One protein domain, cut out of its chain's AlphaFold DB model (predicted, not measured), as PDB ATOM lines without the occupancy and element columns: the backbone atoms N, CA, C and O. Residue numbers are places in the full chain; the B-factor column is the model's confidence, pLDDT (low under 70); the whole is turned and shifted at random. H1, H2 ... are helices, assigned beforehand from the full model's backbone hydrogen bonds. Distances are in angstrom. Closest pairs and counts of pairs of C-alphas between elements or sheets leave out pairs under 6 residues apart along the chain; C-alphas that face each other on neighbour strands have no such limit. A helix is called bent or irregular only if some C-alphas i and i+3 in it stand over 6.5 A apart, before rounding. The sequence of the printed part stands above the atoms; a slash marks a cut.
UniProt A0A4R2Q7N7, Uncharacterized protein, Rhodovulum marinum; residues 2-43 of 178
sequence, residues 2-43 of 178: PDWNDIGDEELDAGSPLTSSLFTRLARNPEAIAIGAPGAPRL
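Overview. This is residues 2 to 43 of the 178 residues of an uncharacterized protein of Rhodovulum marinum (UniProt A0A4R2Q7N7). One helix, H2, makes one long side of an elongated model, and the extended stretch of residues 2 to 8 begins beside the last part of H2 and runs slantwise away from it to H1, a short helix of four residues. From H1 the chain swings out in a loop, of which residues 13 to 18 stick out free at one end, and comes back to the first residues of H2; after H2, residues 35 to 43 turn back round its end. The printed part has 42 residues with two named helices, H1 then H2, and no named strand; the class is all helix, though 19 of the 42 residues, under half, are in named elements. The whole is only just compact, close to loose, with a radius of gyration of the C-alphas of 10.9 A, and its C-alphas span 31 by 19 by 11 A.

Arrangement. H2, residues 20 to 34, is the longest helix. H1, residues 9 to 12, is close to H2 but not clearly touching it, with 1 pair of C-alphas within 8 A. That closest pair, Glu 11 and Leu 22, is 7.7 A apart, and the centres of the two helices are 14.4 A apart. In H2, 9 of 11 O i to N i+4 pairs are within hydrogen-bond range; H1 is too short for such a pair, and its 1 pair of O i and N i+3 is within range.

Along the chain. H2 runs from C-alpha 20 at (163.409, 195.585, 155.266) to C-alpha 34 at (153.112, 204.038, 173.072), 22.2 A. It is irregular, but only just: C-alphas 27 and 30 are 6.7 A apart. H1 begins at C-alpha 9, at (173.517, 200.344, 167.395), and is 5.2 A from first to last C-alpha.

Size, cuts and confidence. The two C-alphas farthest apart, those of Gly 15 and Ile 35, are 31.6 A apart. The C-alphas of Pro 2 and Leu 43, the first and last printed residues, are 18.7 A apart. The printed part has no cut, and the link from H1 to H2, 7 residues, is short. The mean pLDDT of the printed part is 89.5, and no printed residue is under 70.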
ATOM      1  N   PRO A   2     151.626 195.096 168.640       84.12
ATOM      2  CA  PRO A   2     153.016 195.204 168.212       84.12
ATOM      3  C   PRO A   2     153.956 194.881 169.373       84.12
ATOM      4  O   PRO A   2     153.798 195.430 170.462       84.12
ATOM      5  N   ASP A   3     154.928 194.014 169.118       89.81
ATOM      6  CA  ASP A   3     155.983 193.698 170.075       89.81
ATOM      7  C   ASP A   3     157.167 194.649 169.888       89.81
ATOM      8  O   ASP A   3     157.477 195.074 168.767       89.81
ATOM      9  N   TRP A   4     157.840 194.964 170.995       91.19
ATOM     10  CA  TRP A   4     159.106 195.681 170.958       91.19
ATOM     11  C   TRP A   4     160.197 194.781 170.383       91.19
ATOM     12  O   TRP A   4     160.346 193.634 170.799       91.19
ATOM     13  N   ASN A   5     160.965 195.308 169.434       91.88
ATOM     14  CA  ASN A   5     162.125 194.621 168.887       91.88
ATOM     15  C   ASN A   5     163.326 195.556 168.945       91.88
ATOM     16  O   ASN A   5     163.312 196.600 168.291       91.88
ATOM     17  N   ASP A   6     164.367 195.171 169.679       90.31
ATOM     18  CA  ASP A   6     165.587 195.970 169.756       90.31
ATOM     19  C   ASP A   6     166.190 196.199 168.363       90.31
ATOM     20  O   ASP A   6     166.132 195.349 167.463       90.31
ATOM     21  N   ILE A   7     166.748 197.390 168.185       91.06
ATOM     22  CA  ILE A   7     167.545 197.766 167.024       91.06
ATOM     23  C   ILE A   7     168.958 197.946 167.563       91.06
ATOM     24  O   ILE A   7     169.165 198.799 168.423       91.06
ATOM     25  N   GLY A   8     169.893 197.108 167.120       89.56
ATOM     26  CA  GLY A   8     171.284 197.226 167.550       89.56
ATOM     27  C   GLY A   8     171.913 198.511 167.019       89.56
ATOM     28  O   GLY A   8     171.591 198.933 165.908       89.56
ATOM     29  N   ASP A   9     172.830 199.104 167.782       87.12
ATOM     30  CA  ASP A   9     173.517 200.344 167.395       87.12
ATOM     31  C   ASP A   9     174.233 200.201 166.038       87.12
ATOM     32  O   ASP A   9     174.138 201.084 165.190       87.12
ATOM     33  N   GLU A  10     174.815 199.026 165.771       90.56
ATOM     34  CA  GLU A  10     175.477 198.691 164.498       90.56
ATOM     35  C   GLU A  10     174.534 198.793 163.281       90.56
ATOM     36  O   GLU A  10     174.966 199.048 162.157       90.56
ATOM     37  N   GLU A  11     173.223 198.609 163.476       89.06
ATOM     38  CA  GLU A  11     172.225 198.739 162.409       89.06
ATOM     39  C   GLU A  11     171.862 200.201 162.107       89.06
ATOM     40  O   GLU A  11     171.313 200.489 161.040       89.06
ATOM     41  N   LEU A  12     172.151 201.115 163.039       88.31
ATOM     42  CA  LEU A  12     171.909 202.556 162.930       88.31
ATOM     43  C   LEU A  12     173.170 203.344 162.541       88.31
ATOM     44  O   LEU A  12     173.075 204.543 162.265       88.31
ATOM     45  N   ASP A  13     174.327 202.684 162.496       91.62
ATOM     46  CA  ASP A  13     175.599 203.297 162.133       91.62
ATOM     47  C   ASP A  13     175.622 203.833 160.694       91.62
ATOM     48  O   ASP A  13     174.975 203.337 159.763       91.62
ATOM     49  N   ALA A  14     176.417 204.885 160.492       89.44
ATOM     50  CA  ALA A  14     176.571 205.504 159.185       89.44
ATOM     51  C   ALA A  14     177.183 204.515 158.175       89.44
ATOM     52  O   ALA A  14     178.312 204.059 158.336       89.44
ATOM     53  N   GLY A  15     176.451 204.234 157.093       88.62
ATOM     54  CA  GLY A  15     176.865 203.288 156.049       88.62
ATOM     55  C   GLY A  15     176.298 201.876 156.213       88.62
ATOM     56  O   GLY A  15     176.449 201.068 155.294       88.62
ATOM     57  N   SER A  16     175.597 201.590 157.315       91.00
ATOM     58  CA  SER A  16     174.883 200.327 157.489       91.00
ATOM     59  C   SER A  16     173.728 200.195 156.483       91.00
ATOM     60  O   SER A  16     173.035 201.174 156.180       91.00
ATOM     61  N   PRO A  17     173.513 199.000 155.902       89.44
ATOM     62  CA  PRO A  17     172.474 198.801 154.904       89.44
ATOM     63  C   PRO A  17     171.081 198.901 155.537       89.44
ATOM     64  O   PRO A  17     170.778 198.223 156.517       89.44
ATOM     65  N   LEU A  18     170.191 199.685 154.923       90.12
ATOM     66  CA  LEU A  18     168.785 199.740 155.325       90.12
ATOM     67  C   LEU A  18     168.068 198.448 154.915       90.12
ATOM     68  O   LEU A  18     167.685 198.263 153.758       90.12
ATOM     69  N   THR A  19     167.882 197.543 155.869       92.38
ATOM     70  CA  THR A  19     167.174 196.278 155.651       92.38
ATOM     71  C   THR A  19     165.656 196.453 155.784       92.38
ATOM     72  O   THR A  19     165.156 197.332 156.491       92.38
ATOM     73  N   SER A  20     164.876 195.591 155.125       91.12
ATOM     74  CA  SER A  20     163.409 195.585 155.266       91.12
ATOM     75  C   SER A  20     162.954 195.266 156.700       91.12
ATOM     76  O   SER A  20     161.917 195.762 157.154       91.12
ATOM     77  N   SER A  21     163.744 194.480 157.440       91.12
ATOM     78  CA  SER A  21     163.516 194.191 158.857       91.12
ATOM     79  C   SER A  21     163.748 195.422 159.737       91.12
ATOM     80  O   SER A  21     162.951 195.664 160.644       91.12
ATOM     81  N   LEU A  22     164.776 196.232 159.459       92.25
ATOM     82  CA  LEU A  22     165.004 197.509 160.140       92.25
ATOM     83  C   LEU A  22     163.835 198.478 159.917       92.25
ATOM     84  O   LEU A  22     163.290 199.001 160.885       92.25
ATOM     85  N   PHE A  23     163.369 198.642 158.673       92.25
ATOM     86  CA  PHE A  23     162.198 199.482 158.375       92.25
ATOM     87  C   PHE A  23     160.941 199.039 159.127       92.25
ATOM     88  O   PHE A  23     160.199 199.868 159.653       92.25
ATOM     89  N   THR A  24     160.708 197.729 159.212       92.38
ATOM     90  CA  THR A  24     159.548 197.187 159.928       92.38
ATOM     91  C   THR A  24     159.632 197.474 161.429       92.38
ATOM     92  O   THR A  24     158.626 197.853 162.031       92.38
ATOM     93  N   ARG A  25     160.822 197.343 162.033       92.19
ATOM     94  CA  ARG A  25     161.047 197.674 163.449       92.19
ATOM     95  C   ARG A  25     160.905 199.170 163.707       92.19
ATOM     96  O   ARG A  25     160.155 199.539 164.599       92.19
ATOM     97  N   LEU A  26     161.503 200.030 162.883       90.88
ATOM     98  CA  LEU A  26     161.365 201.489 163.000       90.88
ATOM     99  C   LEU A  26     159.909 201.961 162.877       90.88
ATOM    100  O   LEU A  26     159.518 202.912 163.548       90.88
ATOM    101  N   ALA A  27     159.095 201.285 162.064       91.94
ATOM    102  CA  ALA A  27     157.677 201.601 161.931       91.94
ATOM    103  C   ALA A  27     156.829 201.121 163.124       91.94
ATOM    104  O   ALA A  27     155.872 201.794 163.496       91.94
ATOM    105  N   ARG A  28     157.153 199.965 163.725       91.75
ATOM    106  CA  ARG A  28     156.338 199.333 164.786       91.75
ATOM    107  C   ARG A  28     156.774 199.675 166.209       91.75
ATOM    108  O   ARG A  28     155.933 199.735 167.101       91.75
ATOM    109  N   ASN A  29     158.062 199.919 166.429       92.19
ATOM    110  CA  ASN A  29     158.621 200.240 167.742       92.19
ATOM    111  C   ASN A  29     157.992 201.487 168.392       92.19
ATOM    112  O   ASN A  29     157.740 201.434 169.594       92.19
ATOM    113  N   PRO A  30     157.661 202.573 167.659       90.50
ATOM    114  CA  PRO A  30     156.938 203.703 168.244       90.50
ATOM    115  C   PRO A  30     155.567 203.312 168.809       90.50
ATOM    116  O   PRO A  30     155.190 203.775 169.883       90.50
ATOM    117  N   GLU A  31     154.838 202.423 168.127       91.12
ATOM    118  CA  GLU A  31     153.556 201.903 168.612       91.12
ATOM    119  C   GLU A  31     153.761 201.013 169.847       91.12
ATOM    120  O   GLU A  31     153.050 201.168 170.836       91.12
ATOM    121  N   ALA A  32     154.783 200.147 169.833       90.44
ATOM    122  CA  ALA A  32     155.156 199.310 170.975       90.44
ATOM    123  C   ALA A  32     155.540 200.141 172.220       90.44
ATOM    124  O   ALA A  32     155.153 199.785 173.335       90.44
ATOM    125  N   ILE A  33     156.236 201.273 172.042       90.00
ATOM    126  CA  ILE A  33     156.514 202.243 173.115       90.00
ATOM    127  C   ILE A  33     155.208 202.863 173.620       90.00
ATOM    128  O   ILE A  33     154.965 202.878 174.825       90.00
ATOM    129  N   ALA A  34     154.349 203.341 172.714       85.94
ATOM    130  CA  ALA A  34     153.112 204.038 173.072       85.94
ATOM    131  C   ALA A  34     152.144 203.167 173.890       85.94
ATOM    132  O   ALA A  34     151.466 203.669 174.784       85.94
ATOM    133  N   ILE A  35     152.101 201.863 173.615       88.44
ATOM    134  CA  ILE A  35     151.253 200.901 174.336       88.44
ATOM    135  C   ILE A  35     151.957 200.239 175.533       88.44
ATOM    136  O   ILE A  35     151.357 199.405 176.210       88.44
ATOM    137  N   GLY A  36     153.229 200.568 175.786       86.31
ATOM    138  CA  GLY A  36     154.006 200.025 176.901       86.31
ATOM    139  C   GLY A  36     154.340 198.534 176.785       86.31
ATOM    140  O   GLY A  36     154.394 197.850 177.817       86.31
ATOM    141  N   ALA A  37     154.558 198.031 175.563       92.62
ATOM    142  CA  ALA A  37     154.898 196.632 175.300       92.62
ATOM    143  C   ALA A  37     156.087 196.153 176.168       92.62
ATOM    144  O   ALA A  37     156.970 196.950 176.507       92.62
ATOM    145  N   PRO A  38     156.136 194.869 176.571       90.50
ATOM    146  CA  PRO A  38     157.261 194.332 177.336       90.50
ATOM    147  C   PRO A  38     158.603 194.587 176.635       90.50
ATOM    148  O   PRO A  38     158.715 194.390 175.430       90.50
ATOM    149  N   GLY A  39     159.611 195.039 177.385       86.69
ATOM    150  CA  GLY A  39     160.934 195.379 176.845       86.69
ATOM    151  C   GLY A  39     161.035 196.759 176.185       86.69
ATOM    152  O   GLY A  39     162.145 197.263 176.052       86.69
ATOM    153  N   ALA A  40     159.915 197.413 175.847       89.88
ATOM    154  CA  ALA A  40     159.952 198.764 175.296       89.88
ATOM    155  C   ALA A  40     160.527 199.768 176.316       89.88
ATOM    156  O   ALA A  40     160.186 199.685 177.505       89.88
ATOM    157  N   PRO A  41     161.340 200.748 175.875       85.31
ATOM    158  CA  PRO A  41     161.796 201.841 176.717       85.31
ATOM    159  C   PRO A  41     160.621 202.561 177.377       85.31
ATOM    160  O   PRO A  41     159.615 202.874 176.739       85.31
ATOM    161  N   ARG A  42     160.757 202.841 178.674       81.88
ATOM    162  CA  ARG A  42     159.759 203.562 179.467       81.88
ATOM    163  C   ARG A  42     160.384 204.827 180.023       81.88
ATOM    164  O   ARG A  42     161.560 204.835 180.381       81.88
ATOM    165  N   LEU A  43     159.573 205.872 180.166       74.06
ATOM    166  CA  LEU A  43     159.939 206.997 181.016       74.06
ATOM    167  C   LEU A  43     159.995 206.482 182.457       74.06
ATOM    168  O   LEU A  43     158.965 206.158 183.049       74.06
TER     169      LEU A  43